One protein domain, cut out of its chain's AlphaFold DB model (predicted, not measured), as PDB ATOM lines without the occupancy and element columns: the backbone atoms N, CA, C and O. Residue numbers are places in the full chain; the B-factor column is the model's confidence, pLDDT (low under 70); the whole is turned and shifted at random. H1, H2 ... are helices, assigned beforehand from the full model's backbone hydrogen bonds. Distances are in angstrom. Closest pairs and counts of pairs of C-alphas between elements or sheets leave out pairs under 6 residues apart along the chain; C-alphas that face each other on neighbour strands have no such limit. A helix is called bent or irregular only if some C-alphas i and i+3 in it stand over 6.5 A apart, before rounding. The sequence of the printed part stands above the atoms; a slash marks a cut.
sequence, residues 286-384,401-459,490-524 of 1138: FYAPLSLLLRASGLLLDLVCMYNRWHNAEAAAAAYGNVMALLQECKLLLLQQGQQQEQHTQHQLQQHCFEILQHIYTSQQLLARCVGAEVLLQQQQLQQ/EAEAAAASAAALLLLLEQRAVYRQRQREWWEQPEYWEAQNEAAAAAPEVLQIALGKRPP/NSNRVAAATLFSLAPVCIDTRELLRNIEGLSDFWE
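What this domain is: This is residues 286 to 384, 401 to 459 and 490 to 524 of the 1138 residues of the protein "uncharacterized protein LOC34617307" of Cyclospora cayetanensis (UniProt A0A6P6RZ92). Three long helices, H1, H2 and H3, make an up-and-down bundle, and a fourth long helix, H4, packs alongside H3. At one end H5 turns crosswise, joined to the short helix H6, and H7 runs lengthwise beside the H1, H3 and H4 side of the body without firm contact. The printed part has 193 residues with seven named helices, H1 to H7 in chain order, and no named strand; the class is all helix. It is loose, with a radius of gyration of the C-alphas of 20.0 A, and only just elongated, spanning 66 by 43 by 29 A.

How they stand to each other: H1, residues 289 to 309, touches H2, residues 313 to 343, at a shallow tilt of 22 degrees, opposite ways; the closest C-alphas, of Val 304 and Ala 316, are 4.7 A apart. H3, residues 348 to 383, is the hub, touching three helices. It forms a hairpin with H2, at a shallow tilt of 23 degrees, opposite ways, the closest C-alphas being those of Ala 313 and Gln 379, 5.5 A apart. H3 touches H1 the same way, at 27 degrees, closest at the C-alphas of Leu 294 and Tyr 361, 6.7 A. H4, residues 401 to 430, touches H3 at 18 degrees, opposite ways, closest at the C-alphas of Cys 370 and Ser 408, 4.1 A. H5, residues 433 to 453, is about perpendicular to H4, at 89 degrees. Residues 438 to 442 of H5 touch H6, residues 490 to 502, closest at the C-alphas of Ala 438 and Asn 490, 5.4 A. H7, residues 509 to 524, is near H4 and close but not clearly touching H1. Every O i to N i+4 pair is within hydrogen-bond range in H1, H4, H6 and H7; in H2 it is 26 of 27, in H3 31 of 32, in H5 15 of 17.

Where its parts are: H1 begins at C-alpha 289 (25.568, -59.265, 31.457). H2 measures 45.3 A, H3 52.0 A and H4 42.8 A from first to last C-alpha. H5 has a kink of 39 degrees near residue 447 and is only just irregular, with C-alphas 444 and 447 6.8 A apart. H7 ends at C-alpha 524 (27.435, -21.288, 15.484).

The domain as a whole: The C-alphas of Gln 384 and Arg 457 are farthest apart, 67.9 A. Residues 385 to 400 and 460 to 489 are not printed, with gaps of 12.9 A and 18.8 A. Residues 438 to 459 and 490 to 524 are among those with pLDDT under 70.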
ATOM      1  N   PHE A 286      23.080 -62.810  23.831       71.56
ATOM      2  CA  PHE A 286      22.014 -61.809  23.971       71.56
ATOM      3  C   PHE A 286      21.580 -61.523  25.408       71.56
ATOM      4  O   PHE A 286      20.968 -60.484  25.655       71.56
ATOM      5  N   TYR A 287      21.860 -62.417  26.349       78.06
ATOM      6  CA  TYR A 287      21.571 -62.226  27.771       78.06
ATOM      7  C   TYR A 287      22.847 -62.210  28.626       78.06
ATOM      8  O   TYR A 287      22.769 -62.114  29.852       78.06
ATOM      9  N   ALA A 288      24.030 -62.214  27.998       83.88
ATOM     10  CA  ALA A 288      25.298 -61.962  28.674       83.88
ATOM     11  C   ALA A 288      25.228 -60.605  29.403       83.88
ATOM     12  O   ALA A 288      24.861 -59.616  28.754       83.88
ATOM     13  N   PRO A 289      25.616 -60.514  30.693       83.25
ATOM     14  CA  PRO A 289      25.568 -59.265  31.457       83.25
ATOM     15  C   PRO A 289      26.255 -58.097  30.739       83.25
ATOM     16  O   PRO A 289      25.692 -57.011  30.658       83.25
ATOM     17  N   LEU A 290      27.405 -58.351  30.107       87.62
ATOM     18  CA  LEU A 290      28.131 -57.377  29.290       87.62
ATOM     19  C   LEU A 290      27.299 -56.835  28.109       87.62
ATOM     20  O   LEU A 290      27.254 -55.629  27.893       87.62
ATOM     21  N   SER A 291      26.584 -57.694  27.372       86.88
ATOM     22  CA  SER A 291      25.726 -57.265  26.250       86.88
ATOM     23  C   SER A 291      24.530 -56.417  26.700       86.88
ATOM     24  O   SER A 291      24.000 -55.606  25.938       86.88
ATOM     25  N   LEU A 292      24.052 -56.660  27.923       84.50
ATOM     26  CA  LEU A 292      22.920 -55.972  28.529       84.50
ATOM     27  C   LEU A 292      23.361 -54.618  29.099       84.50
ATOM     28  O   LEU A 292      22.708 -53.613  28.833       84.50
ATOM     29  N   LEU A 293      24.511 -54.569  29.781       85.44
ATOM     30  CA  LEU A 293      25.151 -53.329  30.226       85.44
ATOM     31  C   LEU A 293      25.458 -52.405  29.041       85.44
ATOM     32  O   LEU A 293      25.066 -51.243  29.086       85.44
ATOM     33  N   LEU A 294      26.044 -52.930  27.955       87.38
ATOM     34  CA  LEU A 294      26.318 -52.160  26.732       87.38
ATOM     35  C   LEU A 294      25.040 -51.629  26.058       87.38
ATOM     36  O   LEU A 294      25.046 -50.563  25.446       87.38
ATOM     37  N   ARG A 295      23.908 -52.334  26.170       86.12
ATOM     38  CA  ARG A 295      22.615 -51.808  25.699       86.12
ATOM     39  C   ARG A 295      22.066 -50.720  26.616       86.12
ATOM     40  O   ARG A 295      21.597 -49.706  26.110       86.12
ATOM     41  N   ALA A 296      22.180 -50.887  27.931       82.31
ATOM     42  CA  ALA A 296      21.780 -49.870  28.898       82.31
ATOM     43  C   ALA A 296      22.608 -48.578  28.755       82.31
ATOM     44  O   ALA A 296      22.028 -47.494  28.757       82.31
ATOM     45  N   SER A 297      23.932 -48.668  28.566       87.62
ATOM     46  CA  SER A 297      24.790 -47.499  28.319       87.62
ATOM     47  C   SER A 297      24.504 -46.830  26.976       87.62
ATOM     48  O   SER A 297      24.503 -45.606  26.923       87.62
ATOM     49  N   GLY A 298      24.203 -47.595  25.920       85.44
ATOM     50  CA  GLY A 298      23.760 -47.042  24.634       85.44
ATOM     51  C   GLY A 298      22.465 -46.232  24.760       85.44
ATOM     52  O   GLY A 298      22.437 -45.059  24.406       85.44
ATOM     53  N   LEU A 299      21.425 -46.814  25.367       82.62
ATOM     54  CA  LEU A 299      20.136 -46.139  25.575       82.62
ATOM     55  C   LEU A 299      20.237 -44.920  26.507       82.62
ATOM     56  O   LEU A 299      19.530 -43.932  26.316       82.62
ATOM     57  N   LEU A 300      21.112 -44.967  27.517       81.94
ATOM     58  CA  LEU A 300      21.395 -43.800  28.354       81.94
ATOM     59  C   LEU A 300      22.183 -42.724  27.601       81.94
ATOM     60  O   LEU A 300      21.917 -41.551  27.829       81.94
ATOM     61  N   LEU A 301      23.101 -43.083  26.699       85.38
ATOM     62  CA  LEU A 301      23.801 -42.113  25.854       85.38
ATOM     63  C   LEU A 301      22.842 -41.376  24.924       85.38
ATOM     64  O   LEU A 301      22.902 -40.148  24.863       85.38
ATOM     65  N   ASP A 302      21.918 -42.094  24.283       83.19
ATOM     66  CA  ASP A 302      20.847 -41.476  23.497       83.19
ATOM     67  C   ASP A 302      20.041 -40.498  24.371       83.19
ATOM     68  O   ASP A 302      19.835 -39.347  23.991       83.19
ATOM     69  N   LEU A 303      19.667 -40.907  25.592       80.44
ATOM     70  CA  LEU A 303      18.939 -40.058  26.540       80.44
ATOM     71  C   LEU A 303      19.730 -38.806  26.976       80.44
ATOM     72  O   LEU A 303      19.135 -37.733  27.073       80.44
ATOM     73  N   VAL A 304      21.049 -38.902  27.197       86.38
ATOM     74  CA  VAL A 304      21.912 -37.731  27.468       86.38
ATOM     75  C   VAL A 304      21.879 -36.765  26.288       86.38
ATOM     76  O   VAL A 304      21.669 -35.571  26.489       86.38
ATOM     77  N   CYS A 305      22.005 -37.274  25.059       84.75
ATOM     78  CA  CYS A 305      21.931 -36.449  23.854       84.75
ATOM     79  C   CYS A 305      20.578 -35.723  23.748       84.75
ATOM     80  O   CYS A 305      20.528 -34.553  23.371       84.75
ATOM     81  N   MET A 306      19.474 -36.378  24.131       78.81
ATOM     82  CA  MET A 306      18.161 -35.723  24.183       78.81
ATOM     83  C   MET A 306      18.085 -34.637  25.268       78.81
ATOM     84  O   MET A 306      17.534 -33.573  25.001       78.81
ATOM     85  N   TYR A 307      18.658 -34.853  26.459       83.06
ATOM     86  CA  TYR A 307      18.700 -33.821  27.505       83.06
ATOM     87  C   TYR A 307      19.580 -32.617  27.126       83.06
ATOM     88  O   TYR A 307      19.172 -31.486  27.400       83.06
ATOM     89  N   ASN A 308      20.709 -32.830  26.436       81.19
ATOM     90  CA  ASN A 308      21.530 -31.750  25.869       81.19
ATOM     91  C   ASN A 308      20.715 -30.906  24.874       81.19
ATOM     92  O   ASN A 308      20.643 -29.685  25.013       81.19
ATOM     93  N   ARG A 309      20.010 -31.550  23.925       80.69
ATOM     94  CA  ARG A 309      19.111 -30.870  22.963       80.69
ATOM     95  C   ARG A 309      17.952 -30.116  23.623       80.69
ATOM     96  O   ARG A 309      17.433 -29.173  23.039       80.69
ATOM     97  N   TRP A 310      17.519 -30.532  24.812       80.06
ATOM     98  CA  TRP A 310      16.501 -29.839  25.614       80.06
ATOM     99  C   TRP A 310      17.079 -28.793  26.575       80.06
ATOM    100  O   TRP A 310      16.353 -28.263  27.412       80.06
ATOM    101  N   HIS A 311      18.382 -28.523  26.493       82.94
ATOM    102  CA  HIS A 311      19.125 -27.633  27.380       82.94
ATOM    103  C   HIS A 311      19.025 -27.963  28.888       82.94
ATOM    104  O   HIS A 311      19.380 -27.141  29.733       82.94
ATOM    105  N   ASN A 312      18.664 -29.200  29.254       85.62
ATOM    106  CA  ASN A 312      18.610 -29.651  30.647       85.62
ATOM    107  C   ASN A 312      19.947 -30.280  31.080       85.62
ATOM    108  O   ASN A 312      20.110 -31.504  31.081       85.62
ATOM    109  N   ALA A 313      20.912 -29.426  31.432       86.88
ATOM    110  CA  ALA A 313      22.280 -29.843  31.748       86.88
ATOM    111  C   ALA A 313      22.363 -30.753  32.983       86.88
ATOM    112  O   ALA A 313      23.198 -31.653  33.026       86.88
ATOM    113  N   GLU A 314      21.499 -30.555  33.984       85.94
ATOM    114  CA  GLU A 314      21.487 -31.372  35.204       85.94
ATOM    115  C   GLU A 314      21.024 -32.804  34.920       85.94
ATOM    116  O   GLU A 314      21.686 -33.766  35.317       85.94
ATOM    117  N   ALA A 315      19.922 -32.964  34.176       82.12
ATOM    118  CA  ALA A 315      19.438 -34.278  33.765       82.12
ATOM    119  C   ALA A 315      20.431 -34.977  32.825       82.12
ATOM    120  O   ALA A 315      20.659 -36.183  32.963       82.12
ATOM    121  N   ALA A 316      21.067 -34.221  31.924       86.94
ATOM    122  CA  ALA A 316      22.125 -34.725  31.058       86.94
ATOM    123  C   ALA A 316      23.349 -35.194  31.862       86.94
ATOM    124  O   ALA A 316      23.814 -36.314  31.658       86.94
ATOM    125  N   ALA A 317      23.820 -34.405  32.832       89.31
ATOM    126  CA  ALA A 317      24.940 -34.755  33.704       89.31
ATOM    127  C   ALA A 317      24.651 -35.983  34.577       89.31
ATOM    128  O   ALA A 317      25.486 -36.884  34.668       89.31
ATOM    129  N   ALA A 318      23.451 -36.072  35.156       84.56
ATOM    130  CA  ALA A 318      23.031 -37.232  35.934       84.56
ATOM    131  C   ALA A 318      22.951 -38.506  35.071       84.56
ATOM    132  O   ALA A 318      23.449 -39.563  35.466       84.56
ATOM    133  N   ALA A 319      22.365 -38.419  33.871       82.06
ATOM    134  CA  ALA A 319      22.315 -39.542  32.938       82.06
ATOM    135  C   ALA A 319      23.720 -39.938  32.440       82.06
ATOM    136  O   ALA A 319      24.034 -41.127  32.387       82.06
ATOM    137  N   TYR A 320      24.596 -38.965  32.174       92.50
ATOM    138  CA  TYR A 320      25.973 -39.185  31.732       92.50
ATOM    139  C   TYR A 320      26.838 -39.851  32.813       92.50
ATOM    140  O   TYR A 320      27.592 -40.780  32.518       92.50
ATOM    141  N   GLY A 321      26.670 -39.467  34.082       89.12
ATOM    142  CA  GLY A 321      27.291 -40.162  35.212       89.12
ATOM    143  C   GLY A 321      26.921 -41.650  35.257       89.12
ATOM    144  O   GLY A 321      27.790 -42.502  35.455       89.12
ATOM    145  N   ASN A 322      25.655 -41.982  34.976       85.62
ATOM    146  CA  ASN A 322      25.188 -43.370  34.914       85.62
ATOM    147  C   ASN A 322      25.752 -44.130  33.699       85.62
ATOM    148  O   ASN A 322      26.134 -45.290  33.847       85.62
ATOM    149  N   VAL A 323      25.879 -43.488  32.527       90.31
ATOM    150  CA  VAL A 323      26.595 -44.066  31.370       90.31
ATOM    151  C   VAL A 323      28.020 -44.445  31.759       90.31
ATOM    152  O   VAL A 323      28.450 -45.570  31.510       90.31
ATOM    153  N   MET A 324      28.762 -43.512  32.360       92.75
ATOM    154  CA  MET A 324      30.172 -43.721  32.685       92.75
ATOM    155  C   MET A 324      30.364 -44.826  33.727       92.75
ATOM    156  O   MET A 324      31.301 -45.612  33.599       92.75
ATOM    157  N   ALA A 325      29.448 -44.951  34.693       86.31
ATOM    158  CA  ALA A 325      29.412 -46.086  35.612       86.31
ATOM    159  C   ALA A 325      29.185 -47.420  34.872       86.31
ATOM    160  O   ALA A 325      29.982 -48.343  35.021       86.31
ATOM    161  N   LEU A 326      28.167 -47.511  34.007       86.62
ATOM    162  CA  LEU A 326      27.873 -48.732  33.239       86.62
ATOM    163  C   LEU A 326      29.020 -49.138  32.305       86.62
ATOM    164  O   LEU A 326      29.349 -50.319  32.210       86.62
ATOM    165  N   LEU A 327      29.658 -48.173  31.638       91.94
ATOM    166  CA  LEU A 327      30.826 -48.428  30.795       91.94
ATOM    167  C   LEU A 327      32.047 -48.857  31.622       91.94
ATOM    168  O   LEU A 327      32.838 -49.678  31.157       91.94
ATOM    169  N   GLN A 328      32.213 -48.360  32.847       93.19
ATOM    170  CA  GLN A 328      33.271 -48.841  33.732       93.19
ATOM    171  C   GLN A 328      33.032 -50.308  34.137       93.19
ATOM    172  O   GLN A 328      33.966 -51.104  34.050       93.19
ATOM    173  N   GLU A 329      31.795 -50.700  34.449       88.81
ATOM    174  CA  GLU A 329      31.440 -52.109  34.700       88.81
ATOM    175  C   GLU A 329      31.635 -52.990  33.452       88.81
ATOM    176  O   GLU A 329      32.228 -54.067  33.533       88.81
ATOM    177  N   CYS A 330      31.252 -52.506  32.261       91.62
ATOM    178  CA  CYS A 330      31.548 -53.192  30.994       91.62
ATOM    179  C   CYS A 330      33.050 -53.449  30.822       91.62
ATOM    180  O   CYS A 330      33.446 -54.519  30.365       91.62
ATOM    181  N   LYS A 331      33.893 -52.478  31.196       94.94
ATOM    182  CA  LYS A 331      35.352 -52.598  31.124       94.94
ATOM    183  C   LYS A 331      35.882 -53.683  32.058       94.94
ATOM    184  O   LYS A 331      36.754 -54.448  31.654       94.94
ATOM    185  N   LEU A 332      35.377 -53.739  33.291       93.25
ATOM    186  CA  LEU A 332      35.777 -54.741  34.278       93.25
ATOM    187  C   LEU A 332      35.385 -56.150  33.814       93.25
ATOM    188  O   LEU A 332      36.231 -57.042  33.816       93.25
ATOM    189  N   LEU A 333      34.159 -56.324  33.314       90.00
ATOM    190  CA  LEU A 333      33.696 -57.601  32.760       90.00
ATOM    191  C   LEU A 333      34.462 -58.013  31.493       90.00
ATOM    192  O   LEU A 333      34.811 -59.181  31.361       90.00
ATOM    193  N   LEU A 334      34.782 -57.077  30.590       91.75
ATOM    194  CA  LEU A 334      35.632 -57.352  29.423       91.75
ATOM    195  C   LEU A 334      37.034 -57.823  29.836       91.75
ATOM    196  O   LEU A 334      37.546 -58.788  29.278       91.75
ATOM    197  N   LEU A 335      37.655 -57.178  30.828       92.31
ATOM    198  CA  LEU A 335      38.970 -57.584  31.333       92.31
ATOM    199  C   LEU A 335      38.920 -58.962  32.014       92.31
ATOM    200  O   LEU A 335      39.785 -59.798  31.759       92.31
ATOM    201  N   GLN A 336      37.892 -59.222  32.828       90.12
ATOM    202  CA  GLN A 336      37.687 -60.515  33.486       90.12
ATOM    203  C   GLN A 336      37.454 -61.641  32.466       90.12
ATOM    204  O   GLN A 336      38.063 -62.708  32.562       90.12
ATOM    205  N   GLN A 337      36.606 -61.401  31.463       86.69
ATOM    206  CA  GLN A 337      36.287 -62.382  30.429       86.69
ATOM    207  C   GLN A 337      37.482 -62.639  29.498       86.69
ATOM    208  O   GLN A 337      37.728 -63.790  29.145       86.69
ATOM    209  N   GLY A 338      38.286 -61.614  29.186       87.06
ATOM    210  CA  GLY A 338      39.543 -61.771  28.447       87.06
ATOM    211  C   GLY A 338      40.542 -62.691  29.164       87.06
ATOM    212  O   GLY A 338      41.066 -63.618  28.551       87.06
ATOM    213  N   GLN A 339      40.731 -62.517  30.478       87.81
ATOM    214  CA  GLN A 339      41.602 -63.389  31.285       87.81
ATOM    215  C   GLN A 339      41.120 -64.849  31.332       87.81
ATOM    216  O   GLN A 339      41.934 -65.772  31.298       87.81
ATOM    217  N   GLN A 340      39.805 -65.080  31.389       84.31
ATOM    218  CA  GLN A 340      39.236 -66.433  31.315       84.31
ATOM    219  C   GLN A 340      39.404 -67.053  29.919       84.31
ATOM    220  O   GLN A 340      39.608 -68.260  29.788       84.31
ATOM    221  N   GLN A 341      39.338 -66.235  28.869       79.31
ATOM    222  CA  GLN A 341      39.402 -66.694  27.486       79.31
ATOM    223  C   GLN A 341      40.814 -67.097  27.042       79.31
ATOM    224  O   GLN A 341      40.949 -68.058  26.287       79.31
ATOM    225  N   GLU A 342      41.865 -66.458  27.569       80.19
ATOM    226  CA  GLU A 342      43.254 -66.909  27.367       80.19
ATOM    227  C   GLU A 342      43.474 -68.351  27.866       80.19
ATOM    228  O   GLU A 342      44.209 -69.119  27.240       80.19
ATOM    229  N   GLN A 343      42.787 -68.755  28.942       76.19
ATOM    230  CA  GLN A 343      42.860 -70.112  29.504       76.19
ATOM    231  C   GLN A 343      42.029 -71.142  28.716       76.19
ATOM    232  O   GLN A 343      42.372 -72.324  28.699       76.19
ATOM    233  N   HIS A 344      40.968 -70.711  28.025       68.75
ATOM    234  CA  HIS A 344      40.077 -71.568  27.231       68.75
ATOM    235  C   HIS A 344      40.240 -71.338  25.719       68.75
ATOM    236  O   HIS A 344      39.302 -70.990  25.000       68.75
ATOM    237  N   THR A 345      41.435 -71.632  25.202       56.75
ATOM    238  CA  THR A 345      41.847 -71.411  23.800       56.75
ATOM    239  C   THR A 345      41.081 -72.240  22.742       56.75
ATOM    240  O   THR A 345      41.414 -72.187  21.559       56.75
ATOM    241  N   GLN A 346      40.079 -73.044  23.122       54.69
ATOM    242  CA  GLN A 346      39.424 -74.027  22.241       54.69
ATOM    243  C   GLN A 346      38.175 -73.537  21.483       54.69
ATOM    244  O   GLN A 346      37.719 -74.242  20.582       54.69
ATOM    245  N   HIS A 347      37.631 -72.346  21.772       65.81
ATOM    246  CA  HIS A 347      36.428 -71.835  21.092       65.81
ATOM    247  C   HIS A 347      36.646 -70.497  20.364       65.81
ATOM    248  O   HIS A 347      36.278 -69.430  20.855       65.81
ATOM    249  N   GLN A 348      37.137 -70.580  19.119       71.12
ATOM    250  CA  GLN A 348      37.262 -69.448  18.179       71.12
ATOM    251  C   GLN A 348      35.977 -68.605  18.060       71.12
ATOM    252  O   GLN A 348      36.033 -67.381  17.960       71.12
ATOM    253  N   LEU A 349      34.802 -69.242  18.108       67.88
ATOM    254  CA  LEU A 349      33.522 -68.543  17.982       67.88
ATOM    255  C   LEU A 349      33.238 -67.609  19.175       67.88
ATOM    256  O   LEU A 349      32.696 -66.520  18.999       67.88
ATOM    257  N   GLN A 350      33.652 -68.002  20.383       74.06
ATOM    258  CA  GLN A 350      33.509 -67.171  21.578       74.06
ATOM    259  C   GLN A 350      34.487 -65.986  21.548       74.06
ATOM    260  O   GLN A 350      34.158 -64.914  22.049       74.06
ATOM    261  N   GLN A 351      35.667 -66.157  20.940       81.38
ATOM    262  CA  GLN A 351      36.656 -65.087  20.761       81.38
ATOM    263  C   GLN A 351      36.125 -63.999  19.819       81.38
ATOM    264  O   GLN A 351      36.174 -62.817  20.144       81.38
ATOM    265  N   HIS A 352      35.516 -64.396  18.701       77.81
ATOM    266  CA  HIS A 352      34.900 -63.460  17.758       77.81
ATOM    267  C   HIS A 352      33.783 -62.619  18.405       77.81
ATOM    268  O   HIS A 352      33.702 -61.408  18.206       77.81
ATOM    269  N   CYS A 353      32.944 -63.243  19.235       80.75
ATOM    270  CA  CYS A 353      31.871 -62.536  19.934       80.75
ATOM    271  C   CYS A 353      32.403 -61.582  21.018       80.75
ATOM    272  O   CYS A 353      31.843 -60.503  21.211       80.75
ATOM    273  N   PHE A 354      33.505 -61.944  21.684       86.19
ATOM    274  CA  PHE A 354      34.221 -61.058  22.600       86.19
ATOM    275  C   PHE A 354      34.815 -59.839  21.873       86.19
ATOM    276  O   PHE A 354      34.595 -58.713  22.317       86.19
ATOM    277  N   GLU A 355      35.467 -60.028  20.717       85.75
ATOM    278  CA  GLU A 355      35.974 -58.919  19.889       85.75
ATOM    279  C   GLU A 355      34.853 -57.950  19.476       85.75
ATOM    280  O   GLU A 355      35.023 -56.733  19.556       85.75
ATOM    281  N   ILE A 356      33.677 -58.467  19.094       84.31
ATOM    282  CA  ILE A 356      32.506 -57.634  18.784       84.31
ATOM    283  C   ILE A 356      32.078 -56.820  20.015       84.31
ATOM    284  O   ILE A 356      31.960 -55.599  19.920       84.31
ATOM    285  N   LEU A 357      31.891 -57.450  21.182       88.06
ATOM    286  CA  LEU A 357      31.511 -56.745  22.417       88.06
ATOM    287  C   LEU A 357      32.559 -55.695  22.833       88.06
ATOM    288  O   LEU A 357      32.195 -54.610  23.289       88.06
ATOM    289  N   GLN A 358      33.846 -55.969  22.605       90.62
ATOM    290  CA  GLN A 358      34.934 -55.019  22.827       90.62
ATOM    291  C   GLN A 358      34.849 -53.808  21.879       90.62
ATOM    292  O   GLN A 358      34.998 -52.676  22.336       90.62
ATOM    293  N   HIS A 359      34.555 -54.006  20.588       85.94
ATOM    294  CA  HIS A 359      34.355 -52.907  19.630       85.94
ATOM    295  C   HIS A 359      33.121 -52.046  19.946       85.94
ATOM    296  O   HIS A 359      33.159 -50.822  19.781       85.94
ATOM    297  N   ILE A 360      32.035 -52.661  20.429       87.50
ATOM    298  CA  ILE A 360      30.839 -51.947  20.906       87.50
ATOM    299  C   ILE A 360      31.211 -51.067  22.102       87.50
ATOM    300  O   ILE A 360      30.898 -49.875  22.117       87.50
ATOM    301  N   TYR A 361      31.935 -51.634  23.069       94.06
ATOM    302  CA  TYR A 361      32.425 -50.913  24.238       94.06
ATOM    303  C   TYR A 361      33.305 -49.709  23.872       94.06
ATOM    304  O   TYR A 361      33.060 -48.608  24.366       94.06
ATOM    305  N   THR A 362      34.306 -49.875  22.995       90.56
ATOM    306  CA  THR A 362      35.194 -48.758  22.629       90.56
ATOM    307  C   THR A 362      34.449 -47.664  21.871       90.56
ATOM    308  O   THR A 362      34.680 -46.483  22.128       90.56
ATOM    309  N   SER A 363      33.504 -48.041  21.006       87.50
ATOM    310  CA  SER A 363      32.667 -47.100  20.257       87.50
ATOM    311  C   SER A 363      31.761 -46.287  21.190       87.50
ATOM    312  O   SER A 363      31.726 -45.061  21.095       87.50
ATOM    313  N   GLN A 364      31.094 -46.931  22.157       90.81
ATOM    314  CA  GLN A 364      30.286 -46.232  23.165       90.81
ATOM    315  C   GLN A 364      31.130 -45.386  24.124       90.81
ATOM    316  O   GLN A 364      30.701 -44.306  24.511       90.81
ATOM    317  N   GLN A 365      32.346 -45.815  24.475       93.56
ATOM    318  CA  GLN A 365      33.268 -45.008  25.277       93.56
ATOM    319  C   GLN A 365      33.740 -43.748  24.537       93.56
ATOM    320  O   GLN A 365      33.879 -42.692  25.156       93.56
ATOM    321  N   LEU A 366      33.988 -43.834  23.228       88.69
ATOM    322  CA  LEU A 366      34.327 -42.665  22.416       88.69
ATOM    323  C   LEU A 366      33.124 -41.732  22.244       88.69
ATOM    324  O   LEU A 366      33.284 -40.522  22.397       88.69
ATOM    325  N   LEU A 367      31.920 -42.275  22.038       88.00
ATOM    326  CA  LEU A 367      30.691 -41.480  22.026       88.00
ATOM    327  C   LEU A 367      30.474 -40.761  23.365       88.00
ATOM    328  O   LEU A 367      30.249 -39.555  23.384       88.00
ATOM    329  N   ALA A 368      30.615 -41.477  24.482       91.06
ATOM    330  CA  ALA A 368      30.507 -40.911  25.820       91.06
ATOM    331  C   ALA A 368      31.488 -39.752  26.024       91.06
ATOM    332  O   ALA A 368      31.101 -38.725  26.561       91.06
ATOM    333  N   ARG A 369      32.724 -39.843  25.521       90.19
ATOM    334  CA  ARG A 369      33.666 -38.712  25.564       90.19
ATOM    335  C   ARG A 369      33.213 -37.509  24.733       90.19
ATOM    336  O   ARG A 369      33.428 -36.387  25.178       90.19
ATOM    337  N   CYS A 370      32.590 -37.725  23.572       86.00
ATOM    338  CA  CYS A 370      32.050 -36.636  22.748       86.00
ATOM    339  C   CYS A 370      30.939 -35.881  23.491       86.00
ATOM    340  O   CYS A 370      31.028 -34.667  23.663       86.00
ATOM    341  N   VAL A 371      29.949 -36.633  23.982       87.88
ATOM    342  CA  VAL A 371      28.746 -36.118  24.654       87.88
ATOM    343  C   VAL A 371      29.070 -35.581  26.054       87.88
ATOM    344  O   VAL A 371      28.504 -34.591  26.502       87.88
ATOM    345  N   GLY A 372      30.024 -36.186  26.761       90.44
ATOM    346  CA  GLY A 372      30.458 -35.742  28.085       90.44
ATOM    347  C   GLY A 372      31.093 -34.354  28.082       90.44
ATOM    348  O   GLY A 372      30.931 -33.605  29.042       90.44
ATOM    349  N   ALA A 373      31.780 -33.986  27.001       85.75
ATOM    350  CA  ALA A 373      32.301 -32.636  26.825       85.75
ATOM    351  C   ALA A 373      31.174 -31.608  26.587       85.75
ATOM    352  O   ALA A 373      31.238 -30.532  27.174       85.75
ATOM    353  N   GLU A 374      30.107 -31.946  25.848       83.88
ATOM    354  CA  GLU A 374      28.885 -31.112  25.759       83.88
ATOM    355  C   GLU A 374      28.253 -30.887  27.138       83.88
ATOM    356  O   GLU A 374      27.993 -29.753  27.533       83.88
ATOM    357  N   VAL A 375      28.062 -31.969  27.897       89.69
ATOM    358  CA  VAL A 375      27.476 -31.934  29.244       89.69
ATOM    359  C   VAL A 375      28.282 -31.027  30.179       89.69
ATOM    360  O   VAL A 375      27.705 -30.222  30.909       89.69
ATOM    361  N   LEU A 376      29.615 -31.124  30.146       87.50
ATOM    362  CA  LEU A 376      30.505 -30.272  30.941       87.50
ATOM    363  C   LEU A 376      30.442 -28.803  30.505       87.50
ATOM    364  O   LEU A 376      30.398 -27.927  31.370       87.50
ATOM    365  N   LEU A 377      30.394 -28.527  29.195       84.56
ATOM    366  CA  LEU A 377      30.240 -27.166  28.670       84.56
ATOM    367  C   LEU A 377      28.950 -26.520  29.189       84.56
ATOM    368  O   LEU A 377      28.954 -25.398  29.692       84.56
ATOM    369  N   GLN A 378      27.849 -27.260  29.091       86.38
ATOM    370  CA  GLN A 378      26.516 -26.799  29.452       86.38
ATOM    371  C   GLN A 378      26.343 -26.647  30.973       86.38
ATOM    372  O   GLN A 378      25.694 -25.713  31.439       86.38
ATOM    373  N   GLN A 379      26.972 -27.521  31.766       88.81
ATOM    374  CA  GLN A 379      27.001 -27.394  33.224       88.81
ATOM    375  C   GLN A 379      27.824 -26.176  33.680       88.81
ATOM    376  O   GLN A 379      27.416 -25.499  34.621       88.81
ATOM    377  N   GLN A 380      28.937 -25.852  33.009       85.56
ATOM    378  CA  GLN A 380      29.702 -24.638  33.325       85.56
ATOM    379  C   GLN A 380      28.972 -23.351  32.927       85.56
ATOM    380  O   GLN A 380      29.079 -22.369  33.656       85.56
ATOM    381  N   GLN A 381      28.180 -23.347  31.848       83.00
ATOM    382  CA  GLN A 381      27.326 -22.198  31.507       83.00
ATOM    383  C   GLN A 381      26.352 -21.840  32.640       83.00
ATOM    384  O   GLN A 381      26.242 -20.670  32.988       83.00
ATOM    385  N   LEU A 382      25.707 -22.833  33.265       85.62
ATOM    386  CA  LEU A 382      24.813 -22.610  34.414       85.62
ATOM    387  C   LEU A 382      25.544 -22.135  35.683       85.62
ATOM    388  O   LEU A 382      24.911 -21.592  36.584       85.62
ATOM    389  N   GLN A 383      26.859 -22.350  35.770       84.50
ATOM    390  CA  GLN A 383      27.692 -21.909  36.893       84.50
ATOM    391  C   GLN A 383      28.337 -20.537  36.668       84.50
ATOM    392  O   GLN A 383      28.928 -19.998  37.607       84.50
ATOM    393  N   GLN A 384      28.242 -19.950  35.469       80.56
ATOM    394  CA  GLN A 384      28.662 -18.565  35.280       80.56
ATOM    395  C   GLN A 384      27.682 -17.657  36.037       80.56
ATOM    396  O   GLN A 384      26.488 -17.671  35.732       80.56
ATOM    397  N   GLU A 401      36.361 -23.972  26.941       76.44
ATOM    398  CA  GLU A 401      35.436 -24.174  25.818       76.44
ATOM    399  C   GLU A 401      36.174 -24.762  24.615       76.44
ATOM    400  O   GLU A 401      35.750 -25.766  24.041       76.44
ATOM    401  N   ALA A 402      37.336 -24.190  24.287       76.81
ATOM    402  CA  ALA A 402      38.210 -24.707  23.239       76.81
ATOM    403  C   ALA A 402      38.760 -26.106  23.579       76.81
ATOM    404  O   ALA A 402      38.889 -26.948  22.691       76.81
ATOM    405  N   GLU A 403      39.054 -26.373  24.856       79.88
ATOM    406  CA  GLU A 403      39.516 -27.681  25.331       79.88
ATOM    407  C   GLU A 403      38.429 -28.761  25.212       79.88
ATOM    408  O   GLU A 403      38.690 -29.840  24.677       79.88
ATOM    409  N   ALA A 404      37.191 -28.460  25.617       76.56
ATOM    410  CA  ALA A 404      36.058 -29.369  25.464       76.56
ATOM    411  C   ALA A 404      35.714 -29.616  23.982       76.56
ATOM    412  O   ALA A 404      35.550 -30.768  23.581       76.56
ATOM    413  N   ALA A 405      35.706 -28.573  23.142       76.38
ATOM    414  CA  ALA A 405      35.528 -28.712  21.693       76.38
ATOM    415  C   ALA A 405      36.605 -29.615  21.061       76.38
ATOM    416  O   ALA A 405      36.296 -30.503  20.262       76.38
ATOM    417  N   ALA A 406      37.871 -29.423  21.448       79.44
ATOM    418  CA  ALA A 406      38.984 -30.249  20.990       79.44
ATOM    419  C   ALA A 406      38.861 -31.705  21.473       79.44
ATOM    420  O   ALA A 406      39.147 -32.625  20.705       79.44
ATOM    421  N   ALA A 407      38.392 -31.931  22.705       78.62
ATOM    422  CA  ALA A 407      38.138 -33.265  23.243       78.62
ATOM    423  C   ALA A 407      37.017 -33.995  22.480       78.62
ATOM    424  O   ALA A 407      37.215 -35.148  22.082       78.62
ATOM    425  N   SER A 408      35.887 -33.327  22.198       79.06
ATOM    426  CA  SER A 408      34.812 -33.880  21.359       79.06
ATOM    427  C   SER A 408      35.304 -34.197  19.947       79.06
ATOM    428  O   SER A 408      35.065 -35.293  19.442       79.06
ATOM    429  N   ALA A 409      36.039 -33.278  19.313       76.50
ATOM    430  CA  ALA A 409      36.574 -33.479  17.967       76.50
ATOM    431  C   ALA A 409      37.576 -34.647  17.902       76.50
ATOM    432  O   ALA A 409      37.504 -35.473  16.991       76.50
ATOM    433  N   ALA A 410      38.476 -34.767  18.883       82.06
ATOM    434  CA  ALA A 410      39.433 -35.869  18.962       82.06
ATOM    435  C   ALA A 410      38.741 -37.224  19.192       82.06
ATOM    436  O   ALA A 410      39.083 -38.211  18.539       82.06
ATOM    437  N   ALA A 411      37.743 -37.282  20.080       78.44
ATOM    438  CA  ALA A 411      36.968 -38.496  20.322       78.44
ATOM    439  C   ALA A 411      36.150 -38.924  19.087       78.44
ATOM    440  O   ALA A 411      36.095 -40.115  18.776       78.44
ATOM    441  N   LEU A 412      35.595 -37.965  18.340       79.06
ATOM    442  CA  LEU A 412      34.866 -38.206  17.094       79.06
ATOM    443  C   LEU A 412      35.781 -38.716  15.972       79.06
ATOM    444  O   LEU A 412      35.421 -39.669  15.282       79.06
ATOM    445  N   LEU A 413      36.980 -38.143  15.810       81.62
ATOM    446  CA  LEU A 413      37.972 -38.641  14.850       81.62
ATOM    447  C   LEU A 413      38.373 -40.090  15.160       81.62
ATOM    448  O   LEU A 413      38.330 -40.934  14.267       81.62
ATOM    449  N   LEU A 414      38.657 -40.404  16.429       82.62
ATOM    450  CA  LEU A 414      38.950 -41.773  16.869       82.62
ATOM    451  C   LEU A 414      37.779 -42.737  16.619       82.62
ATOM    452  O   LEU A 414      38.007 -43.900  16.286       82.62
ATOM    453  N   LEU A 415      36.529 -42.280  16.756       78.81
ATOM    454  CA  LEU A 415      35.338 -43.098  16.500       78.81
ATOM    455  C   LEU A 415      35.211 -43.425  15.005       78.81
ATOM    456  O   LEU A 415      34.948 -44.574  14.646       78.81
ATOM    457  N   LEU A 416      35.462 -42.448  14.128       79.12
ATOM    458  CA  LEU A 416      35.481 -42.657  12.677       79.12
ATOM    459  C   LEU A 416      36.645 -43.564  12.237       79.12
ATOM    460  O   LEU A 416      36.442 -44.441  11.397       79.12
ATOM    461  N   GLU A 417      37.830 -43.428  12.838       83.62
ATOM    462  CA  GLU A 417      38.971 -44.324  12.597       83.62
ATOM    463  C   GLU A 417      38.679 -45.767  13.041       83.62
ATOM    464  O   GLU A 417      38.863 -46.701  12.257       83.62
ATOM    465  N   GLN A 418      38.153 -45.971  14.257       79.19
ATOM    466  CA  GLN A 418      37.752 -47.304  14.727       79.19
ATOM    467  C   GLN A 418      36.682 -47.924  13.827       79.19
ATOM    468  O   GLN A 418      36.763 -49.109  13.502       79.19
ATOM    469  N   ARG A 419      35.710 -47.126  13.372       76.50
ATOM    470  CA  ARG A 419      34.665 -47.583  12.455       76.50
ATOM    471  C   ARG A 419      35.224 -47.959  11.082       76.50
ATOM    472  O   ARG A 419      34.787 -48.962  10.526       76.50
ATOM    473  N   ALA A 420      36.222 -47.239  10.565       74.50
ATOM    474  CA  ALA A 420      36.912 -47.600   9.326       74.50
ATOM    475  C   ALA A 420      37.677 -48.934   9.447       74.50
ATOM    476  O   ALA A 420      37.572 -49.778   8.554       74.50
ATOM    477  N   VAL A 421      38.373 -49.163  10.570       79.25
ATOM    478  CA  VAL A 421      39.040 -50.445  10.882       79.25
ATOM    479  C   VAL A 421      38.020 -51.577  11.033       79.25
ATOM    480  O   VAL A 421      38.202 -52.650  10.460       79.25
ATOM    481  N   TYR A 422      36.915 -51.337  11.742       73.75
ATOM    482  CA  TYR A 422      35.838 -52.314  11.885       73.75
ATOM    483  C   TYR A 422      35.223 -52.675  10.522       73.75
ATOM    484  O   TYR A 422      35.112 -53.854  10.195       73.75
ATOM    485  N   ARG A 423      34.922 -51.684   9.668       72.44
ATOM    486  CA  ARG A 423      34.467 -51.923   8.288       72.44
ATOM    487  C   ARG A 423      35.507 -52.654   7.440       72.44
ATOM    488  O   ARG A 423      35.140 -53.356   6.506       72.44
ATOM    489  N   GLN A 424      36.804 -52.475   7.694       78.19
ATOM    490  CA  GLN A 424      37.836 -53.255   7.011       78.19
ATOM    491  C   GLN A 424      37.778 -54.732   7.422       78.19
ATOM    492  O   GLN A 424      37.699 -55.582   6.541       78.19
ATOM    493  N   ARG A 425      37.696 -55.041   8.722       76.81
ATOM    494  CA  ARG A 425      37.497 -56.422   9.204       76.81
ATOM    495  C   ARG A 425      36.195 -57.033   8.680       76.81
ATOM    496  O   ARG A 425      36.179 -58.173   8.237       76.81
ATOM    497  N   GLN A 426      35.113 -56.255   8.661       70.50
ATOM    498  CA  GLN A 426      33.829 -56.678   8.100       70.50
ATOM    499  C   GLN A 426      33.933 -57.000   6.600       70.50
ATOM    500  O   GLN A 426      33.364 -57.996   6.162       70.50
ATOM    501  N   ARG A 427      34.704 -56.220   5.827       70.25
ATOM    502  CA  ARG A 427      35.037 -56.528   4.424       70.25
ATOM    503  C   ARG A 427      35.868 -57.805   4.300       70.25
ATOM    504  O   ARG A 427      35.507 -58.666   3.511       70.25
ATOM    505  N   GLU A 428      36.903 -57.974   5.122       77.88
ATOM    506  CA  GLU A 428      37.718 -59.201   5.171       77.88
ATOM    507  C   GLU A 428      36.877 -60.453   5.506       77.88
ATOM    508  O   GLU A 428      37.205 -61.547   5.052       77.88
ATOM    509  N   TRP A 429      35.772 -60.313   6.250       70.38
ATOM    510  CA  TRP A 429      34.801 -61.392   6.496       70.38
ATOM    511  C   TRP A 429      33.807 -61.578   5.342       70.38
ATOM    512  O   TRP A 429      33.494 -62.710   4.986       70.38
ATOM    513  N   TRP A 430      33.330 -60.498   4.722       69.94
ATOM    514  CA  TRP A 430      32.464 -60.566   3.539       69.94
ATOM    515  C   TRP A 430      33.182 -61.087   2.290       69.94
ATOM    516  O   TRP A 430      32.531 -61.626   1.402       69.94
ATOM    517  N   GLU A 431      34.504 -60.970   2.194       75.62
ATOM    518  CA  GLU A 431      35.278 -61.575   1.105       75.62
ATOM    519  C   GLU A 431      35.503 -63.089   1.298       75.62
ATOM    520  O   GLU A 431      35.867 -63.779   0.343       75.62
ATOM    521  N   GLN A 432      35.222 -63.648   2.485       77.50
ATOM    522  CA  GLN A 432      35.280 -65.097   2.707       77.50
ATOM    523  C   GLN A 432      34.072 -65.788   2.042       77.50
ATOM    524  O   GLN A 432      32.924 -65.432   2.328       77.50
ATOM    525  N   PRO A 433      34.280 -66.805   1.179       71.75
ATOM    526  CA  PRO A 433      33.184 -67.467   0.461       71.75
ATOM    527  C   PRO A 433      32.168 -68.112   1.415       71.75
ATOM    528  O   PRO A 433      30.961 -68.023   1.193       71.75
ATOM    529  N   GLU A 434      32.667 -68.642   2.531       74.94
ATOM    530  CA  GLU A 434      31.908 -69.291   3.599       74.94
ATOM    531  C   GLU A 434      30.844 -68.378   4.249       74.94
ATOM    532  O   GLU A 434      29.874 -68.862   4.835       74.94
ATOM    533  N   TYR A 435      31.030 -67.049   4.207       66.25
ATOM    534  CA  TYR A 435      30.044 -66.090   4.718       66.25
ATOM    535  C   TYR A 435      28.799 -66.073   3.827       66.25
ATOM    536  O   TYR A 435      27.669 -66.197   4.306       66.25
ATOM    537  N   TRP A 436      29.008 -65.979   2.510       66.31
ATOM    538  CA  TRP A 436      27.925 -65.978   1.529       66.31
ATOM    539  C   TRP A 436      27.254 -67.340   1.402       66.31
ATOM    540  O   TRP A 436      26.058 -67.392   1.136       66.31
ATOM    541  N   GLU A 437      27.981 -68.437   1.596       71.12
ATOM    542  CA  GLU A 437      27.406 -69.787   1.634       71.12
ATOM    543  C   GLU A 437      26.410 -69.919   2.796       71.12
ATOM    544  O   GLU A 437      25.231 -70.182   2.552       71.12
ATOM    545  N   ALA A 438      26.816 -69.565   4.022       65.00
ATOM    546  CA  ALA A 438      25.919 -69.525   5.180       65.00
ATOM    547  C   ALA A 438      24.728 -68.560   4.990       65.00
ATOM    548  O   ALA A 438      23.604 -68.856   5.406       65.00
ATOM    549  N   GLN A 439      24.936 -67.409   4.339       56.12
ATOM    550  CA  GLN A 439      23.858 -66.453   4.063       56.12
ATOM    551  C   GLN A 439      22.876 -66.956   2.990       56.12
ATOM    552  O   GLN A 439      21.673 -66.729   3.113       56.12
ATOM    553  N   ASN A 440      23.358 -67.657   1.960       66.94
ATOM    554  CA  ASN A 440      22.517 -68.269   0.932       66.94
ATOM    555  C   ASN A 440      21.686 -69.426   1.506       66.94
ATOM    556  O   ASN A 440      20.510 -69.549   1.166       66.94
ATOM    557  N   GLU A 441      22.246 -70.222   2.419       63.19
ATOM    558  CA  GLU A 441      21.499 -71.233   3.178       63.19
ATOM    559  C   GLU A 441      20.416 -70.599   4.062       63.19
ATOM    560  O   GLU A 441      19.258 -71.012   4.015       63.19
ATOM    561  N   ALA A 442      20.744 -69.536   4.805       54.91
ATOM    562  CA  ALA A 442      19.763 -68.803   5.608       54.91
ATOM    563  C   ALA A 442      18.645 -68.181   4.743       54.91
ATOM    564  O   ALA A 442      17.470 -68.216   5.116       54.91
ATOM    565  N   ALA A 443      18.980 -67.663   3.556       55.97
ATOM    566  CA  ALA A 443      18.008 -67.154   2.590       55.97
ATOM    567  C   ALA A 443      17.135 -68.270   1.980       55.97
ATOM    568  O   ALA A 443      15.944 -68.053   1.747       55.97
ATOM    569  N   ALA A 444      17.688 -69.469   1.773       62.94
ATOM    570  CA  ALA A 444      16.938 -70.652   1.347       62.94
ATOM    571  C   ALA A 444      16.001 -71.185   2.450       62.94
ATOM    572  O   ALA A 444      14.906 -71.658   2.141       62.94
ATOM    573  N   ALA A 445      16.379 -71.045   3.725       53.44
ATOM    574  CA  ALA A 445      15.550 -71.399   4.880       53.44
ATOM    575  C   ALA A 445      14.449 -70.360   5.192       53.44
ATOM    576  O   ALA A 445      13.400 -70.712   5.734       53.44
ATOM    577  N   ALA A 446      14.634 -69.088   4.821       50.16
ATOM    578  CA  ALA A 446      13.668 -68.007   5.051       50.16
ATOM    579  C   ALA A 446      12.204 -68.315   4.633       50.16
ATOM    580  O   ALA A 446      11.302 -68.048   5.435       50.16
ATOM    581  N   PRO A 447      11.899 -68.895   3.449       57.91
ATOM    582  CA  PRO A 447      10.527 -69.284   3.098       57.91
ATOM    583  C   PRO A 447       9.963 -70.409   3.982       57.91
ATOM    584  O   PRO A 447       8.743 -70.508   4.129       57.91
ATOM    585  N   GLU A 448      10.813 -71.246   4.581       54.34
ATOM    586  CA  GLU A 448      10.408 -72.311   5.501       54.34
ATOM    587  C   GLU A 448      10.106 -71.747   6.897       54.34
ATOM    588  O   GLU A 448       9.031 -72.006   7.441       54.34
ATOM    589  N   VAL A 449      10.965 -70.855   7.407       48.91
ATOM    590  CA  VAL A 449      10.725 -70.063   8.630       48.91
ATOM    591  C   VAL A 449       9.433 -69.248   8.514       48.91
ATOM    592  O   VAL A 449       8.623 -69.236   9.440       48.91
ATOM    593  N   LEU A 450       9.175 -68.635   7.352       47.59
ATOM    594  CA  LEU A 450       7.923 -67.922   7.090       47.59
ATOM    595  C   LEU A 450       6.702 -68.858   7.152       47.59
ATOM    596  O   LEU A 450       5.657 -68.467   7.667       47.59
ATOM    597  N   GLN A 451       6.798 -70.096   6.656       54.53
ATOM    598  CA  GLN A 451       5.695 -71.066   6.740       54.53
ATOM    599  C   GLN A 451       5.435 -71.555   8.170       54.53
ATOM    600  O   GLN A 451       4.271 -71.775   8.517       54.53
ATOM    601  N   ILE A 452       6.479 -71.669   8.994       56.03
ATOM    602  CA  ILE A 452       6.373 -71.990  10.425       56.03
ATOM    603  C   ILE A 452       5.707 -70.828  11.176       56.03
ATOM    604  O   ILE A 452       4.710 -71.034  11.864       56.03
ATOM    605  N   ALA A 453       6.168 -69.591  10.964       43.00
ATOM    606  CA  ALA A 453       5.573 -68.390  11.562       43.00
ATOM    607  C   ALA A 453       4.109 -68.155  11.127       43.00
ATOM    608  O   ALA A 453       3.304 -67.623  11.888       43.00
ATOM    609  N   LEU A 454       3.738 -68.587   9.916       55.09
ATOM    610  CA  LEU A 454       2.356 -68.578   9.420       55.09
ATOM    611  C   LEU A 454       1.497 -69.752   9.935       55.09
ATOM    612  O   LEU A 454       0.346 -69.878   9.511       55.09
ATOM    613  N   GLY A 455       2.039 -70.638  10.781       55.12
ATOM    614  CA  GLY A 455       1.351 -71.827  11.298       55.12
ATOM    615  C   GLY A 455       0.987 -72.864  10.228       55.12
ATOM    616  O   GLY A 455       0.170 -73.748  10.476       55.12
ATOM    617  N   LYS A 456       1.553 -72.756   9.017       67.56
ATOM    618  CA  LYS A 456       1.280 -73.666   7.887       67.56
ATOM    619  C   LYS A 456       2.081 -74.960   7.967       67.56
ATOM    620  O   LYS A 456       1.754 -75.925   7.282       67.56
ATOM    621  N   ARG A 457       3.143 -74.959   8.767       63.50
ATOM    622  CA  ARG A 457       4.037 -76.089   8.997       63.50
ATOM    623  C   ARG A 457       4.402 -76.088  10.483       63.50
ATOM    624  O   ARG A 457       4.682 -75.006  11.001       63.50
ATOM    625  N   PRO A 458       4.371 -77.233  11.186       51.47
ATOM    626  CA  PRO A 458       4.890 -77.286  12.547       51.47
ATOM    627  C   PRO A 458       6.383 -76.915  12.536       51.47
ATOM    628  O   PRO A 458       7.060 -77.202  11.539       51.47
ATOM    629  N   PRO A 459       6.911 -76.279  13.599       49.28
ATOM    630  CA  PRO A 459       8.347 -76.069  13.719       49.28
ATOM    631  C   PRO A 459       9.062 -77.431  13.665       49.28
ATOM    632  O   PRO A 459       8.568 -78.393  14.261       49.28
ATOM    633  N   ASN A 490      27.098 -73.081  10.515       43.62
ATOM    634  CA  ASN A 490      26.308 -71.971   9.965       43.62
ATOM    635  C   ASN A 490      25.240 -71.405  10.923       43.62
ATOM    636  O   ASN A 490      25.011 -70.195  10.923       43.62
ATOM    637  N   SER A 491      24.672 -72.218  11.825       46.25
ATOM    638  CA  SER A 491      23.699 -71.761  12.844       46.25
ATOM    639  C   SER A 491      24.248 -70.619  13.719       46.25
ATOM    640  O   SER A 491      23.613 -69.576  13.900       46.25
ATOM    641  N   ASN A 492      25.492 -70.757  14.187       47.00
ATOM    642  CA  ASN A 492      26.134 -69.764  15.051       47.00
ATOM    643  C   ASN A 492      26.520 -68.472  14.304       47.00
ATOM    644  O   ASN A 492      26.587 -67.404  14.916       47.00
ATOM    645  N   ARG A 493      26.727 -68.532  12.980       50.47
ATOM    646  CA  ARG A 493      26.968 -67.343  12.141       50.47
ATOM    647  C   ARG A 493      25.696 -66.509  11.977       50.47
ATOM    648  O   ARG A 493      25.759 -65.282  12.046       50.47
ATOM    649  N   VAL A 494      24.532 -67.157  11.860       48.72
ATOM    650  CA  VAL A 494      23.226 -66.472  11.877       48.72
ATOM    651  C   VAL A 494      23.014 -65.761  13.215       48.72
ATOM    652  O   VAL A 494      22.635 -64.596  13.219       48.72
ATOM    653  N   ALA A 495      23.344 -66.393  14.346       47.22
ATOM    654  CA  ALA A 495      23.256 -65.763  15.666       47.22
ATOM    655  C   ALA A 495      24.093 -64.476  15.797       47.22
ATOM    656  O   ALA A 495      23.604 -63.481  16.334       47.22
ATOM    657  N   ALA A 496      25.322 -64.469  15.266       46.91
ATOM    658  CA  ALA A 496      26.163 -63.272  15.207       46.91
ATOM    659  C   ALA A 496      25.542 -62.170  14.327       46.91
ATOM    660  O   ALA A 496      25.530 -61.001  14.714       46.91
ATOM    661  N   ALA A 497      24.950 -62.527  13.183       42.28
ATOM    662  CA  ALA A 497      24.213 -61.577  12.348       42.28
ATOM    663  C   ALA A 497      22.964 -61.011  13.059       42.28
ATOM    664  O   ALA A 497      22.681 -59.819  12.936       42.28
ATOM    665  N   THR A 498      22.255 -61.821  13.852       44.12
ATOM    666  CA  THR A 498      21.126 -61.354  14.673       44.12
ATOM    667  C   THR A 498      21.594 -60.414  15.787       44.12
ATOM    668  O   THR A 498      20.959 -59.389  16.024       44.12
ATOM    669  N   LEU A 499      22.727 -60.699  16.445       43.78
ATOM    670  CA  LEU A 499      23.353 -59.776  17.404       43.78
ATOM    671  C   LEU A 499      23.634 -58.414  16.758       43.78
ATOM    672  O   LEU A 499      23.333 -57.390  17.364       43.78
ATOM    673  N   PHE A 500      24.103 -58.386  15.508       48.81
ATOM    674  CA  PHE A 500      24.289 -57.137  14.764       48.81
ATOM    675  C   PHE A 500      22.994 -56.405  14.392       48.81
ATOM    676  O   PHE A 500      23.012 -55.178  14.321       48.81
ATOM    677  N   SER A 501      21.880 -57.109  14.168       38.19
ATOM    678  CA  SER A 501      20.594 -56.470  13.843       38.19
ATOM    679  C   SER A 501      19.807 -55.985  15.067       38.19
ATOM    680  O   SER A 501      18.908 -55.160  14.912       38.19
ATOM    681  N   LEU A 502      20.136 -56.473  16.270       38.19
ATOM    682  CA  LEU A 502      19.426 -56.165  17.521       38.19
ATOM    683  C   LEU A 502      20.271 -55.432  18.579       38.19
ATOM    684  O   LEU A 502      19.716 -54.947  19.567       38.19
ATOM    685  N   ALA A 503      21.590 -55.337  18.416       38.31
ATOM    686  CA  ALA A 503      22.422 -54.485  19.257       38.31
ATOM    687  C   ALA A 503      22.470 -53.048  18.686       38.31
ATOM    688  O   ALA A 503      22.733 -52.878  17.492       38.31
ATOM    689  N   PRO A 504      22.304 -51.994  19.514       38.59
ATOM    690  CA  PRO A 504      22.366 -50.584  19.110       38.59
ATOM    691  C   PRO A 504      23.818 -50.116  18.879       38.59
ATOM    692  O   PRO A 504      24.243 -49.055  19.323       38.59
ATOM    693  N   VAL A 505      24.615 -50.945  18.199       39.75
ATOM    694  CA  VAL A 505      25.965 -50.616  17.705       39.75
ATOM    695  C   VAL A 505      25.863 -49.672  16.517       39.75
ATOM    696  O   VAL A 505      26.686 -48.778  16.340       39.75
ATOM    697  N   CYS A 506      24.791 -49.835  15.742       44.00
ATOM    698  CA  CYS A 506      24.269 -48.784  14.895       44.00
ATOM    699  C   CYS A 506      23.553 -47.753  15.780       44.00
ATOM    700  O   CYS A 506      22.332 -47.624  15.717       44.00
ATOM    701  N   ILE A 507      24.323 -46.985  16.561       46.09
ATOM    702  CA  ILE A 507      23.970 -45.575  16.745       46.09
ATOM    703  C   ILE A 507      23.852 -45.062  15.317       46.09
ATOM    704  O   ILE A 507      24.844 -45.092  14.580       46.09
ATOM    705  N   ASP A 508      22.628 -44.749  14.883       51.53
ATOM    706  CA  ASP A 508      22.397 -44.361  13.497       51.53
ATOM    707  C   ASP A 508      23.374 -43.225  13.197       51.53
ATOM    708  O   ASP A 508      23.452 -42.248  13.948       51.53
ATOM    709  N   THR A 509      24.141 -43.354  12.114       47.78
ATOM    710  CA  THR A 509      25.026 -42.268  11.672       47.78
ATOM    711  C   THR A 509      24.243 -40.978  11.556       47.78
ATOM    712  O   THR A 509      24.777 -39.920  11.839       47.78
ATOM    713  N   ARG A 510      22.957 -41.063  11.224       52.19
ATOM    714  CA  ARG A 510      22.029 -39.944  11.192       52.19
ATOM    715  C   ARG A 510      21.717 -39.330  12.557       52.19
ATOM    716  O   ARG A 510      21.510 -38.127  12.614       52.19
ATOM    717  N   GLU A 511      21.680 -40.111  13.633       53.62
ATOM    718  CA  GLU A 511      21.457 -39.594  14.989       53.62
ATOM    719  C   GLU A 511      22.758 -39.054  15.595       53.62
ATOM    720  O   GLU A 511      22.750 -37.986  16.201       53.62
ATOM    721  N   LEU A 512      23.891 -39.706  15.301       52.50
ATOM    722  CA  LEU A 512      25.229 -39.152  15.524       52.50
ATOM    723  C   LEU A 512      25.376 -37.792  14.821       52.50
ATOM    724  O   LEU A 512      25.800 -36.819  15.433       52.50
ATOM    725  N   LEU A 513      24.962 -37.712  13.551       53.38
ATOM    726  CA  LEU A 513      24.945 -36.483  12.759       53.38
ATOM    727  C   LEU A 513      23.996 -35.436  13.334       53.38
ATOM    728  O   LEU A 513      24.387 -34.284  13.402       53.38
ATOM    729  N   ARG A 514      22.810 -35.809  13.822       60.09
ATOM    730  CA  ARG A 514      21.905 -34.871  14.511       60.09
ATOM    731  C   ARG A 514      22.462 -34.362  15.842       60.09
ATOM    732  O   ARG A 514      22.143 -33.249  16.241       60.09
ATOM    733  N   ASN A 515      23.284 -35.146  16.542       55.00
ATOM    734  CA  ASN A 515      24.026 -34.664  17.715       55.00
ATOM    735  C   ASN A 515      25.147 -33.701  17.298       55.00
ATOM    736  O   ASN A 515      25.321 -32.664  17.925       55.00
ATOM    737  N   ILE A 516      25.832 -33.989  16.189       56.34
ATOM    738  CA  ILE A 516      26.822 -33.102  15.555       56.34
ATOM    739  C   ILE A 516      26.174 -31.812  15.001       56.34
ATOM    740  O   ILE A 516      26.817 -30.767  15.012       56.34
ATOM    741  N   GLU A 517      24.912 -31.861  14.565       57.81
ATOM    742  CA  GLU A 517      24.091 -30.700  14.179       57.81
ATOM    743  C   GLU A 517      23.618 -29.917  15.426       57.81
ATOM    744  O   GLU A 517      23.724 -28.699  15.477       57.81
ATOM    745  N   GLY A 518      23.212 -30.586  16.511       58.97
ATOM    746  CA  GLY A 518      22.953 -29.904  17.791       58.97
ATOM    747  C   GLY A 518      24.197 -29.186  18.340       58.97
ATOM    748  O   GLY A 518      24.116 -28.052  18.810       58.97
ATOM    749  N   LEU A 519      25.366 -29.821  18.201       53.97
ATOM    750  CA  LEU A 519      26.675 -29.206  18.414       53.97
ATOM    751  C   LEU A 519      26.917 -28.031  17.456       53.97
ATOM    752  O   LEU A 519      27.431 -27.008  17.904       53.97
ATOM    753  N   SER A 520      26.576 -28.144  16.163       52.53
ATOM    754  CA  SER A 520      26.780 -27.044  15.210       52.53
ATOM    755  C   SER A 520      26.031 -25.803  15.617       52.53
ATOM    756  O   SER A 520      26.643 -24.748  15.718       52.53
ATOM    757  N   ASP A 521      24.754 -25.947  15.934       56.22
ATOM    758  CA  ASP A 521      23.876 -24.817  16.207       56.22
ATOM    759  C   ASP A 521      24.296 -24.110  17.515       56.22
ATOM    760  O   ASP A 521      24.320 -22.880  17.589       56.22
ATOM    761  N   PHE A 522      24.739 -24.881  18.519       55.69
ATOM    762  CA  PHE A 522      25.319 -24.358  19.763       55.69
ATOM    763  C   PHE A 522      26.615 -23.564  19.531       55.69
ATOM    764  O   PHE A 522      26.787 -22.470  20.074       55.69
ATOM    765  N   TRP A 523      27.538 -24.097  18.726       55.66
ATOM    766  CA  TRP A 523      28.805 -23.424  18.444       55.66
ATOM    767  C   TRP A 523      28.646 -22.259  17.445       55.66
ATOM    768  O   TRP A 523      29.378 -21.272  17.549       55.66
ATOM    769  N   GLU A 524      27.688 -22.318  16.512       52.72
ATOM    770  CA  GLU A 524      27.435 -21.288  15.484       52.72
ATOM    771  C   GLU A 524      26.942 -19.982  16.112       52.72
ATOM    772  O   GLU A 524      27.367 -18.902  15.698       52.72
TER     773      GLU A 524